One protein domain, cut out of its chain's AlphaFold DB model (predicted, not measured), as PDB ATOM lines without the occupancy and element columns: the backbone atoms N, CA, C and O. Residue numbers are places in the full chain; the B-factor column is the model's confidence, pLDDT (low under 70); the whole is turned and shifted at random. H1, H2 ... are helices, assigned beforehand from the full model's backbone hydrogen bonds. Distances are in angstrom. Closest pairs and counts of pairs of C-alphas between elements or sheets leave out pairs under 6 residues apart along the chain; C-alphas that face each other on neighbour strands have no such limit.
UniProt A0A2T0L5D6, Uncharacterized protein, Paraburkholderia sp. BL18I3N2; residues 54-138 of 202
ATOM      1  N   LEU A  54     -82.960  23.490 229.372       96.19
ATOM      2  CA  LEU A  54     -82.491  23.149 228.032       96.19
ATOM      3  C   LEU A  54     -83.172  21.873 227.525       96.19
ATOM      4  O   LEU A  54     -83.303  20.873 228.239       96.19
ATOM      5  N   CYS A  55     -83.625  21.898 226.276       97.06
ATOM      6  CA  CYS A  55     -84.222  20.739 225.625       97.06
ATOM      7  C   CYS A  55     -83.163  19.670 225.326       97.06
ATOM      8  O   CYS A  55     -82.205  19.927 224.605       97.06
ATOM      9  N   LEU A  56     -83.388  18.422 225.746       96.69
ATOM     10  CA  LEU A  56     -82.450  17.314 225.484       96.69
ATOM     11  C   LEU A  56     -82.342  16.869 224.015       96.69
ATOM     12  O   LEU A  56     -81.568  15.959 223.709       96.69
ATOM     13  N   ALA A  57     -83.168  17.425 223.125       96.94
ATOM     14  CA  ALA A  57     -83.111  17.147 221.692       96.94
ATOM     15  C   ALA A  57     -82.455  18.285 220.900       96.94
ATOM     16  O   ALA A  57     -81.592  17.999 220.083       96.94
ATOM     17  N   CYS A  58     -82.858  19.540 221.124       96.62
ATOM     18  CA  CYS A  58     -82.367  20.680 220.341       96.62
ATOM     19  C   CYS A  58     -81.477  21.658 221.116       96.62
ATOM     20  O   CYS A  58     -81.010  22.618 220.525       96.62
ATOM     21  N   GLY A  59     -81.286  21.480 222.424       96.12
ATOM     22  CA  GLY A  59     -80.500  22.393 223.260       96.12
ATOM     23  C   GLY A  59     -81.200  23.706 223.617       96.12
ATOM     24  O   GLY A  59     -80.834  24.318 224.608       96.12
ATOM     25  N   ASN A  60     -82.248  24.110 222.893       96.12
ATOM     26  CA  ASN A  60     -82.911  25.393 223.143       96.12
ATOM     27  C   ASN A  60     -83.542  25.473 224.544       96.12
ATOM     28  O   ASN A  60     -84.123  24.476 225.009       96.12
ATOM     29  N   PRO A  61     -83.496  26.655 225.187       95.12
ATOM     30  CA  PRO A  61     -84.205  26.900 226.432       95.12
ATOM     31  C   PRO A  61     -85.722  26.811 226.218       95.12
ATOM     32  O   PRO A  61     -86.256  27.206 225.182       95.12
ATOM     33  N   PHE A  62     -86.430  26.263 227.200       94.31
ATOM     34  CA  PHE A  62     -87.887  26.212 227.233       94.31
ATOM     35  C   PHE A  62     -88.397  26.249 228.674       94.31
ATOM     36  O   PHE A  62     -87.727  25.780 229.596       94.31
ATOM     37  N   HIS A  63     -89.622  26.735 228.862       92.12
ATOM     38  CA  HIS A  63     -90.306  26.675 230.150       92.12
ATOM     39  C   HIS A  63     -91.139  25.388 230.249       92.12
ATOM     40  O   HIS A  63     -91.983  25.132 229.382       92.12
ATOM     41  N   PRO A  64     -90.909  24.538 231.266       91.06
ATOM     42  CA  PRO A  64     -91.720  23.348 231.491       91.06
ATOM     43  C   PRO A  64     -93.192  23.684 231.732       91.06
ATOM     44  O   PRO A  64     -93.513  24.615 232.468       91.06
ATOM     45  N   LEU A  65     -94.092  22.859 231.195       88.81
ATOM     46  CA  LEU A  65     -95.519  22.980 231.478       88.81
ATOM     47  C   LEU A  65     -95.791  22.794 232.978       88.81
ATOM     48  O   LEU A  65     -95.200  21.936 233.646       88.81
ATOM     49  N   LEU A  66     -96.747  23.557 233.516       86.12
ATOM     50  CA  LEU A  66     -97.110  23.487 234.935       86.12
ATOM     51  C   LEU A  66     -97.510  22.068 235.354       86.12
ATOM     52  O   LEU A  66     -96.987  21.558 236.344       86.12
ATOM     53  N   ARG A  67     -98.312  21.398 234.519       88.50
ATOM     54  CA  ARG A  67     -98.784  20.018 234.723       88.50
ATOM     55  C   ARG A  67     -97.692  18.951 234.576       88.50
ATOM     56  O   ARG A  67     -97.904  17.813 234.969       88.50
ATOM     57  N   VAL A  68     -96.538  19.289 233.994       88.25
ATOM     58  CA  VAL A  68     -95.443  18.341 233.735       88.25
ATOM     59  C   VAL A  68     -94.131  18.923 234.277       88.25
ATOM     60  O   VAL A  68     -93.253  19.319 233.508       88.25
ATOM     61  N   PRO A  69     -93.961  18.987 235.614       84.12
ATOM     62  CA  PRO A  69     -92.787  19.593 236.246       84.12
ATOM     63  C   PRO A  69     -91.465  18.960 235.821       84.12
ATOM     64  O   PRO A  69     -90.453  19.647 235.818       84.12
ATOM     65  N   ASN A  70     -91.466  17.700 235.388       89.19
ATOM     66  CA  ASN A  70     -90.273  16.975 234.949       89.19
ATOM     67  C   ASN A  70     -90.145  16.907 233.418       89.19
ATOM     68  O   ASN A  70     -89.564  15.969 232.873       89.19
ATOM     69  N   GLN A  71     -90.698  17.885 232.691       92.88
ATOM     70  CA  GLN A  71     -90.528  17.967 231.243       92.88
ATOM     71  C   GLN A  71     -89.045  18.177 230.885       92.88
ATOM     72  O   GLN A  71     -88.383  19.060 231.431       92.88
ATOM     73  N   ARG A  72     -88.540  17.346 229.961       95.38
ATOM     74  CA  ARG A  72     -87.132  17.319 229.499       95.38
ATOM     75  C   ARG A  72     -86.948  17.715 228.025       95.38
ATOM     76  O   ARG A  72     -85.828  17.811 227.537       95.38
ATOM     77  N   TYR A  73     -88.050  17.882 227.298       96.62
ATOM     78  CA  TYR A  73     -88.072  18.198 225.870       96.62
ATOM     79  C   TYR A  73     -89.039  19.353 225.639       96.62
ATOM     80  O   TYR A  73     -90.151  19.315 226.176       96.62
ATOM     81  N   CYS A  74     -88.661  20.330 224.817       95.25
ATOM     82  CA  CYS A  74     -89.554  21.417 224.419       95.25
ATOM     83  C   CYS A  74     -90.745  20.892 223.592       95.25
ATOM     84  O   CYS A  74     -90.738  19.755 223.111       95.25
ATOM     85  N   SER A  75     -91.787  21.704 223.422       93.94
ATOM     86  CA  SER A  75     -93.022  21.338 222.709       93.94
ATOM     87  C   SER A  75     -92.846  21.130 221.198       93.94
ATOM     88  O   SER A  75     -93.742  20.576 220.563       93.94
ATOM     89  N   ALA A  76     -91.698  21.504 220.621       96.25
ATOM     90  CA  ALA A  76     -91.435  21.363 219.192       96.25
ATOM     91  C   ALA A  76     -91.625  19.913 218.709       96.25
ATOM     92  O   ALA A  76     -91.107  18.958 219.301       96.25
ATOM     93  N   ALA A  77     -92.324  19.745 217.582       97.50
ATOM     94  CA  ALA A  77     -92.713  18.432 217.066       97.50
ATOM     95  C   ALA A  77     -91.514  17.498 216.830       97.50
ATOM     96  O   ALA A  77     -91.591  16.304 217.129       97.50
ATOM     97  N   ALA A  78     -90.389  18.028 216.339       97.69
ATOM     98  CA  ALA A  78     -89.154  17.264 216.155       97.69
ATOM     99  C   ALA A  78     -88.590  16.731 217.485       97.69
ATOM    100  O   ALA A  78     -88.264  15.549 217.594       97.69
ATOM    101  N   CYS A  79     -88.573  17.564 218.528       97.50
ATOM    102  CA  CYS A  79     -88.087  17.187 219.856       97.50
ATOM    103  C   CYS A  79     -89.002  16.156 220.525       97.50
ATOM    104  O   CYS A  79     -88.534  15.206 221.153       97.50
ATOM    105  N   GLN A  80     -90.315  16.287 220.334       97.00
ATOM    106  CA  GLN A  80     -91.290  15.316 220.826       97.00
ATOM    107  C   GLN A  80     -91.212  13.972 220.087       97.00
ATOM    108  O   GLN A  80     -91.377  12.920 220.712       97.00
ATOM    109  N   ARG A  81     -90.912  13.981 218.778       98.06
ATOM    110  CA  ARG A  81     -90.602  12.764 218.012       98.06
ATOM    111  C   ARG A  81     -89.357  12.070 218.561       98.06
ATOM    112  O   ARG A  81     -89.413  10.871 218.823       98.06
ATOM    113  N   GLU A  82     -88.278  12.810 218.812       97.62
ATOM    114  CA  GLU A  82     -87.049  12.233 219.370       97.62
ATOM    115  C   GLU A  82     -87.257  11.687 220.790       97.62
ATOM    116  O   GLU A  82     -86.797  10.585 221.093       97.62
ATOM    117  N   ARG A  83     -88.035  12.378 221.638       97.38
ATOM    118  CA  ARG A  83     -88.444  11.866 222.958       97.38
ATOM    119  C   ARG A  83     -89.097  10.487 222.851       97.38
ATOM    120  O   ARG A  83     -88.660   9.551 223.523       97.38
ATOM    121  N   ARG A  84     -90.125  10.346 222.001       97.62
ATOM    122  CA  ARG A  84     -90.823   9.064 221.785       97.62
ATOM    123  C   ARG A  84     -89.878   7.999 221.234       97.62
ATOM    124  O   ARG A  84     -89.879   6.875 221.725       97.62
ATOM    125  N   ARG A  85     -89.015   8.368 220.282       97.56
ATOM    126  CA  ARG A  85     -88.026   7.463 219.681       97.56
ATOM    127  C   ARG A  85     -87.020   6.936 220.708       97.56
ATOM    128  O   ARG A  85     -86.670   5.759 220.661       97.56
ATOM    129  N   ARG A  86     -86.538   7.778 221.627       96.94
ATOM    130  CA  ARG A  86     -85.625   7.365 222.712       96.94
ATOM    131  C   ARG A  86     -86.319   6.473 223.729       96.94
ATOM    132  O   ARG A  86     -85.754   5.456 224.119       96.94
ATOM    133  N   TRP A  87     -87.544   6.820 224.117       96.06
ATOM    134  CA  TRP A  87     -88.346   5.984 225.008       96.06
ATOM    135  C   TRP A  87     -88.577   4.592 224.411       96.06
ATOM    136  O   TRP A  87     -88.304   3.597 225.078       96.06
ATOM    137  N   GLN A  88     -88.971   4.520 223.136       96.44
ATOM    138  CA  GLN A  88     -89.192   3.254 222.440       96.44
ATOM    139  C   GLN A  88     -87.903   2.431 222.352       96.44
ATOM    140  O   GLN A  88     -87.914   1.254 222.693       96.44
ATOM    141  N   ARG A  89     -86.776   3.048 221.961       96.44
ATOM    142  CA  ARG A  89     -85.462   2.380 221.935       96.44
ATOM    143  C   ARG A  89     -85.077   1.815 223.302       96.44
ATOM    144  O   ARG A  89     -84.605   0.688 223.379       96.44
ATOM    145  N   ARG A  90     -85.299   2.579 224.377       96.62
ATOM    146  CA  ARG A  90     -85.029   2.117 225.743       96.62
ATOM    147  C   ARG A  90     -85.923   0.937 226.108       96.62
ATOM    148  O   ARG A  90     -85.386  -0.063 226.557       96.62
ATOM    149  N   ARG A  91     -87.240   1.030 225.886       96.19
ATOM    150  CA  ARG A  91     -88.186  -0.062 226.172       96.19
ATOM    151  C   ARG A  91     -87.811  -1.337 225.429       96.19
ATOM    152  O   ARG A  91     -87.649  -2.360 226.069       96.19
ATOM    153  N   LEU A  92     -87.525  -1.252 224.131       94.62
ATOM    154  CA  LEU A  92     -87.068  -2.413 223.361       94.62
ATOM    155  C   LEU A  92     -85.772  -3.031 223.896       94.62
ATOM    156  O   LEU A  92     -85.539  -4.211 223.682       94.62
ATOM    157  N   ARG A  93     -84.909  -2.272 224.576       95.38
ATOM    158  CA  ARG A  93     -83.679  -2.823 225.156       95.38
ATOM    159  C   ARG A  93     -83.911  -3.510 226.502       95.38
ATOM    160  O   ARG A  93     -83.258  -4.510 226.767       95.38
ATOM    161  N   VAL A  94     -84.766  -2.942 227.352       96.62
ATOM    162  CA  VAL A  94     -84.864  -3.330 228.773       96.62
ATOM    163  C   VAL A  94     -86.071  -4.202 229.102       96.62
ATOM    164  O   VAL A  94     -86.089  -4.816 230.157       96.62
ATOM    165  N   ASP A  95     -87.087  -4.223 228.244       97.31
ATOM    166  CA  ASP A  95     -88.390  -4.822 228.526       97.31
ATOM    167  C   ASP A  95     -88.676  -5.931 227.504       97.31
ATOM    168  O   ASP A  95     -88.972  -5.654 226.336       97.31
ATOM    169  N   ALA A  96     -88.504  -7.185 227.931       96.00
ATOM    170  CA  ALA A  96     -88.675  -8.357 227.077       96.00
ATOM    171  C   ALA A  96     -90.140  -8.543 226.655       96.00
ATOM    172  O   ALA A  96     -90.404  -8.696 225.463       96.00
ATOM    173  N   ASP A  97     -91.084  -8.403 227.587       97.12
ATOM    174  CA  ASP A  97     -92.520  -8.525 227.312       97.12
ATOM    175  C   ASP A  97     -92.986  -7.491 226.287       97.12
ATOM    176  O   ASP A  97     -93.765  -7.794 225.378       97.12
ATOM    177  N   TYR A  98     -92.471  -6.262 226.381       95.00
ATOM    178  CA  TYR A  98     -92.754  -5.222 225.399       95.00
ATOM    179  C   TYR A  98     -92.250  -5.591 223.998       95.00
ATOM    180  O   TYR A  98     -92.964  -5.356 223.017       95.00
ATOM    181  N   ARG A  99     -91.048  -6.174 223.879       95.75
ATOM    182  CA  ARG A  99     -90.535  -6.652 222.582       95.75
ATOM    183  C   ARG A  99     -91.413  -7.760 222.013       95.75
ATOM    184  O   ARG A  99     -91.794  -7.679 220.845       95.75
ATOM    185  N   ASP A 100     -91.756  -8.752 222.825       96.81
ATOM    186  CA  ASP A 100     -92.500  -9.930 222.377       96.81
ATOM    187  C   ASP A 100     -93.923  -9.559 221.978       96.81
ATOM    188  O   ASP A 100     -94.422  -9.975 220.930       96.81
ATOM    189  N   ASN A 101     -94.562  -8.681 222.751       97.31
ATOM    190  CA  ASN A 101     -95.855  -8.127 222.388       97.31
ATOM    191  C   ASN A 101     -95.790  -7.354 221.061       97.31
ATOM    192  O   ASN A 101     -96.666  -7.514 220.210       97.31
ATOM    193  N   GLN A 102     -94.736  -6.557 220.841       95.38
ATOM    194  CA  GLN A 102     -94.554  -5.844 219.577       95.38
ATOM    195  C   GLN A 102     -94.374  -6.816 218.399       95.38
ATOM    196  O   GLN A 102     -94.969  -6.605 217.339       95.38
ATOM    197  N   ALA A 103     -93.600  -7.888 218.581       95.75
ATOM    198  CA  ALA A 103     -93.381  -8.913 217.565       95.75
ATOM    199  C   ALA A 103     -94.678  -9.665 217.226       95.75
ATOM    200  O   ALA A 103     -95.031  -9.780 216.048       95.75
ATOM    201  N   ARG A 104     -95.444 -10.097 218.238       97.75
ATOM    202  CA  ARG A 104     -96.755 -10.741 218.048       97.75
ATOM    203  C   ARG A 104     -97.739  -9.819 217.337       97.75
ATOM    204  O   ARG A 104     -98.382 -10.241 216.380       97.75
ATOM    205  N   ALA A 105     -97.824  -8.553 217.745       96.75
ATOM    206  CA  ALA A 105     -98.702  -7.578 217.104       96.75
ATOM    207  C   ALA A 105     -98.354  -7.382 215.618       96.75
ATOM    208  O   ALA A 105     -99.248  -7.385 214.773       96.75
ATOM    209  N   GLN A 106     -97.063  -7.271 215.283       96.19
ATOM    210  CA  GLN A 106     -96.608  -7.167 213.892       96.19
ATOM    211  C   GLN A 106     -96.891  -8.440 213.091       96.19
ATOM    212  O   GLN A 106     -97.307  -8.354 211.937       96.19
ATOM    213  N   SER A 107     -96.678  -9.616 213.687       97.25
ATOM    214  CA  SER A 107     -96.974 -10.899 213.049       97.25
ATOM    215  C   SER A 107     -98.464 -11.025 212.731       97.25
ATOM    216  O   SER A 107     -98.834 -11.210 211.575       97.25
ATOM    217  N   ASN A 108     -99.318 -10.783 213.728       98.19
ATOM    218  CA  ASN A 108    -100.771 -10.832 213.584       98.19
ATOM    219  C   ASN A 108    -101.280  -9.827 212.551       98.19
ATOM    220  O   ASN A 108    -102.187 -10.132 211.782       98.19
ATOM    221  N   TRP A 109    -100.703  -8.623 212.515       97.94
ATOM    222  CA  TRP A 109    -101.078  -7.630 211.519       97.94
ATOM    223  C   TRP A 109    -100.688  -8.074 210.102       97.94
ATOM    224  O   TRP A 109    -101.518  -7.999 209.204       97.94
ATOM    225  N   ARG A 110     -99.477  -8.613 209.895       96.75
ATOM    226  CA  ARG A 110     -99.061  -9.133 208.577       96.75
ATOM    227  C   ARG A 110     -99.910 -10.319 208.125       96.75
ATOM    228  O   ARG A 110    -100.260 -10.376 206.955       96.75
ATOM    229  N   ALA A 111    -100.267 -11.218 209.041       96.31
ATOM    230  CA  ALA A 111    -101.130 -12.359 208.743       96.31
ATOM    231  C   ALA A 111    -102.537 -11.922 208.300       96.31
ATOM    232  O   ALA A 111    -103.101 -12.505 207.384       96.31
ATOM    233  N   ARG A 112    -103.086 -10.864 208.913       97.69
ATOM    234  CA  ARG A 112    -104.392 -10.296 208.532       97.69
ATOM    235  C   ARG A 112    -104.347  -9.427 207.277       97.69
ATOM    236  O   ARG A 112    -105.384  -9.195 206.667       97.69
ATOM    237  N   HIS A 113    -103.174  -8.918 206.914       96.38
ATOM    238  CA  HIS A 113    -102.998  -7.967 205.817       96.38
ATOM    239  C   HIS A 113    -101.856  -8.390 204.873       96.38
ATOM    240  O   HIS A 113    -100.897  -7.628 204.700       96.38
ATOM    241  N   PRO A 114    -101.931  -9.585 204.255       95.38
ATOM    242  CA  PRO A 114    -100.837 -10.131 203.449       95.38
ATOM    243  C   PRO A 114    -100.519  -9.265 202.220       95.38
ATOM    244  O   PRO A 114     -99.349  -9.017 201.923       95.38
ATOM    245  N   ASP A 115    -101.543  -8.717 201.562       95.75
ATOM    246  CA  ASP A 115    -101.382  -7.932 200.331       95.75
ATOM    247  C   ASP A 115    -101.141  -6.437 200.560       95.75
ATOM    248  O   ASP A 115    -100.824  -5.709 199.615       95.75
ATOM    249  N   TYR A 116    -101.233  -5.958 201.805       96.44
ATOM    250  CA  TYR A 116    -101.192  -4.524 202.100       96.44
ATOM    251  C   TYR A 116     -99.950  -3.843 201.525       96.44
ATOM    252  O   TYR A 116    -100.048  -2.794 200.899       96.44
ATOM    253  N   TRP A 117     -98.763  -4.432 201.697       90.62
ATOM    254  CA  TRP A 117     -97.525  -3.812 201.214       90.62
ATOM    255  C   TRP A 117     -97.383  -3.833 199.692       90.62
ATOM    256  O   TRP A 117     -96.619  -3.029 199.150       90.62
ATOM    257  N   ARG A 118     -98.058  -4.758 199.000       93.56
ATOM    258  CA  ARG A 118     -98.125  -4.764 197.535       93.56
ATOM    259  C   ARG A 118     -99.011  -3.603 197.082       93.56
ATOM    260  O   ARG A 118     -98.504  -2.682 196.448       93.56
ATOM    261  N   GLN A 119    -100.252  -3.572 197.563       96.69
ATOM    262  CA  GLN A 119    -101.234  -2.533 197.238       96.69
ATOM    263  C   GLN A 119    -100.750  -1.127 197.617       96.69
ATOM    264  O   GLN A 119    -100.885  -0.180 196.845       96.69
ATOM    265  N   TYR A 120    -100.121  -0.969 198.785       95.56
ATOM    266  CA  TYR A 120     -99.574   0.314 199.225       95.56
ATOM    267  C   TYR A 120     -98.497   0.834 198.265       95.56
ATOM    268  O   TYR A 120     -98.457   2.024 197.970       95.56
ATOM    269  N   ARG A 121     -97.630  -0.044 197.740       93.31
ATOM    270  CA  ARG A 121     -96.581   0.349 196.786       93.31
ATOM    271  C   ARG A 121     -97.130   0.659 195.397       93.31
ATOM    272  O   ARG A 121     -96.604   1.569 194.765       93.31
ATOM    273  N   GLU A 122     -98.147  -0.068 194.946       94.06
ATOM    274  CA  GLU A 122     -98.838   0.189 193.674       94.06
ATOM    275  C   GLU A 122     -99.559   1.541 193.699       94.06
ATOM    276  O   GLU A 122     -99.429   2.336 192.775       94.06
ATOM    277  N   THR A 123    -100.244   1.844 194.803       96.62
ATOM    278  CA  THR A 123    -101.007   3.092 194.972       96.62
ATOM    279  C   THR A 123    -100.149   4.304 195.350       96.62
ATOM    280  O   THR A 123    -100.615   5.434 195.243       96.62
ATOM    281  N   HIS A 124     -98.897   4.104 195.785       95.94
ATOM    282  CA  HIS A 124     -97.987   5.185 196.194       95.94
ATOM    283  C   HIS A 124     -96.626   5.109 195.466       95.94
ATOM    284  O   HIS A 124     -95.579   4.944 196.114       95.94
ATOM    285  N   PRO A 125     -96.586   5.276 194.130       93.88
ATOM    286  CA  PRO A 125     -95.352   5.168 193.344       93.88
ATOM    287  C   PRO A 125     -94.290   6.196 193.766       93.88
ATOM    288  O   PRO A 125     -93.134   5.832 193.977       93.88
ATOM    289  N   ALA A 126     -94.689   7.440 194.055       95.12
ATOM    290  CA  ALA A 126     -93.775   8.484 194.529       95.12
ATOM    291  C   ALA A 126     -93.097   8.135 195.874       95.12
ATOM    292  O   ALA A 126     -91.943   8.493 196.122       95.12
ATOM    293  N   TYR A 127     -93.795   7.413 196.764       92.81
ATOM    294  CA  TYR A 127     -93.197   6.908 198.005       92.81
ATOM    295  C   TYR A 127     -92.135   5.847 197.702       92.81
ATOM    296  O   TYR A 127     -91.033   5.897 198.257       92.81
ATOM    297  N   ARG A 128     -92.459   4.900 196.811       90.94
ATOM    298  CA  ARG A 128     -91.547   3.833 196.388       90.94
ATOM    299  C   ARG A 128     -90.276   4.420 195.779       90.94
ATOM    300  O   ARG A 128     -89.188   4.038 196.196       90.94
ATOM    301  N   GLU A 129     -90.404   5.366 194.857       92.44
ATOM    302  CA  GLU A 129     -89.277   6.012 194.177       92.44
ATOM    303  C   GLU A 129     -88.357   6.747 195.150       92.44
ATOM    304  O   GLU A 129     -87.149   6.497 195.165       92.44
ATOM    305  N   ARG A 130     -88.923   7.579 196.036       94.62
ATOM    306  CA  ARG A 130     -88.149   8.282 197.069       94.62
ATOM    307  C   ARG A 130     -87.410   7.304 197.977       94.62
ATOM    308  O   ARG A 130     -86.239   7.514 198.291       94.62
ATOM    309  N   ASN A 131     -88.074   6.231 198.407       93.06
ATOM    310  CA  ASN A 131     -87.451   5.216 199.253       93.06
ATOM    311  C   ASN A 131     -86.304   4.492 198.525       93.06
ATOM    312  O   ASN A 131     -85.237   4.304 199.111       93.06
ATOM    313  N   CYS A 132     -86.485   4.154 197.246       89.69
ATOM    314  CA  CYS A 132     -85.435   3.576 196.407       89.69
ATOM    315  C   CYS A 132     -84.233   4.524 196.259       89.69
ATOM    316  O   CYS A 132     -83.098   4.087 196.436       89.69
ATOM    317  N   ALA A 133     -84.459   5.816 195.997       92.25
ATOM    318  CA  ALA A 133     -83.392   6.812 195.893       92.25
ATOM    319  C   ALA A 133     -82.597   6.940 197.206       92.25
ATOM    320  O   ALA A 133     -81.377   6.788 197.209       92.25
ATOM    321  N   MET A 134     -83.289   7.085 198.343       90.88
ATOM    322  CA  MET A 134     -82.648   7.122 199.665       90.88
ATOM    323  C   MET A 134     -81.932   5.809 200.009       90.88
ATOM    324  O   MET A 134     -80.979   5.793 200.787       90.88
ATOM    325  N   GLN A 135     -82.404   4.667 199.506       87.25
ATOM    326  CA  GLN A 135     -81.707   3.395 199.681       87.25
ATOM    327  C   GLN A 135     -80.414   3.344 198.867       87.25
ATOM    328  O   GLN A 135     -79.399   2.919 199.413       87.25
ATOM    329  N   ARG A 136     -80.422   3.822 197.617       86.12
ATOM    330  CA  ARG A 136     -79.209   3.936 196.792       86.12
ATOM    331  C   ARG A 136     -78.172   4.833 197.451       86.12
ATOM    332  O   ARG A 136     -77.034   4.411 197.596       86.12
ATOM    333  N   GLU A 137     -78.575   6.004 197.937       88.81
ATOM    334  CA  GLU A 137     -77.677   6.921 198.645       88.81
ATOM    335  C   GLU A 137     -77.078   6.266 199.899       88.81
ATOM    336  O   GLU A 137     -75.864   6.263 200.096       88.81
ATOM    337  N   ARG A 138     -77.909   5.632 200.737       87.38
ATOM    338  CA  ARG A 138     -77.426   4.929 201.936       87.38
ATOM    339  C   ARG A 138     -76.486   3.775 201.608       87.38
ATOM    340  O   ARG A 138     -75.575   3.532 202.392       87.38
TER     341      ARG A 138
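Overview. This is residues 54 to 138 of the 202 residues of an uncharacterized protein of Paraburkholderia sp. BL18I3N2 (UniProt A0A2T0L5D6). Four helices follow one another round the corners of an open arch: H1 and H2 make one corner, H3 follows H2 along the far side, and H4 turns off at the end of H3. The space inside the arch is empty, and before H1 lies a looped stretch, residues 54 to 76, with no named element. The printed part has 85 residues with four named helices, in the order H1, H2, H3, H4, and no named strand; its class is all helix. It is extended, with a radius of gyration of the C-alphas of 18.5 A, and spans 47 by 34 by 24 A.

Along the chain. After residues 54 to 76, H1 runs from residue 77, C-alpha at (-92.713, 18.432, 217.066), to residue 94, over 25.9 A. H2, residues 96 to 112, measures 24.4 A. H3 is short, residues 116 to 123. H4, residues 125 to 138, measures 19.9 A and ends with C-alpha 138 at (-77.426, 4.929, 201.936).

Arrangement. H1 and H2 touch only at the corner by their tight link, H1 with residues 91 to 92 alone and H2 with residues 98 to 99 alone. Their closest C-alphas, of Leu 92 and Arg 99, are 5.5 A apart. Their lines are about perpendicular, but only just, at 72 degrees. H2 and H3 are only just apart, at 8.2 A. H3 and H4 are close but not clearly touching; their closest C-alphas, of Arg 121 and Arg 128, are 6.1 A apart. Their lines are about perpendicular, at 75 degrees. H1 is apart from H3 and H4, and H2 from H4. In H1, H2, H3 and H4 every O i to N i+4 pair is within hydrogen-bond range.

Size, cuts and confidence. The C-alphas farthest apart, of Leu 66 and Glu 122, are 47.4 A apart. Residues 103 to 119, 122 to 127 and 130 to 138 stand free. The three links between helices are tight, and the printed part has no cut. The mean pLDDT of the printed part is 94.6, and no printed residue is under 70.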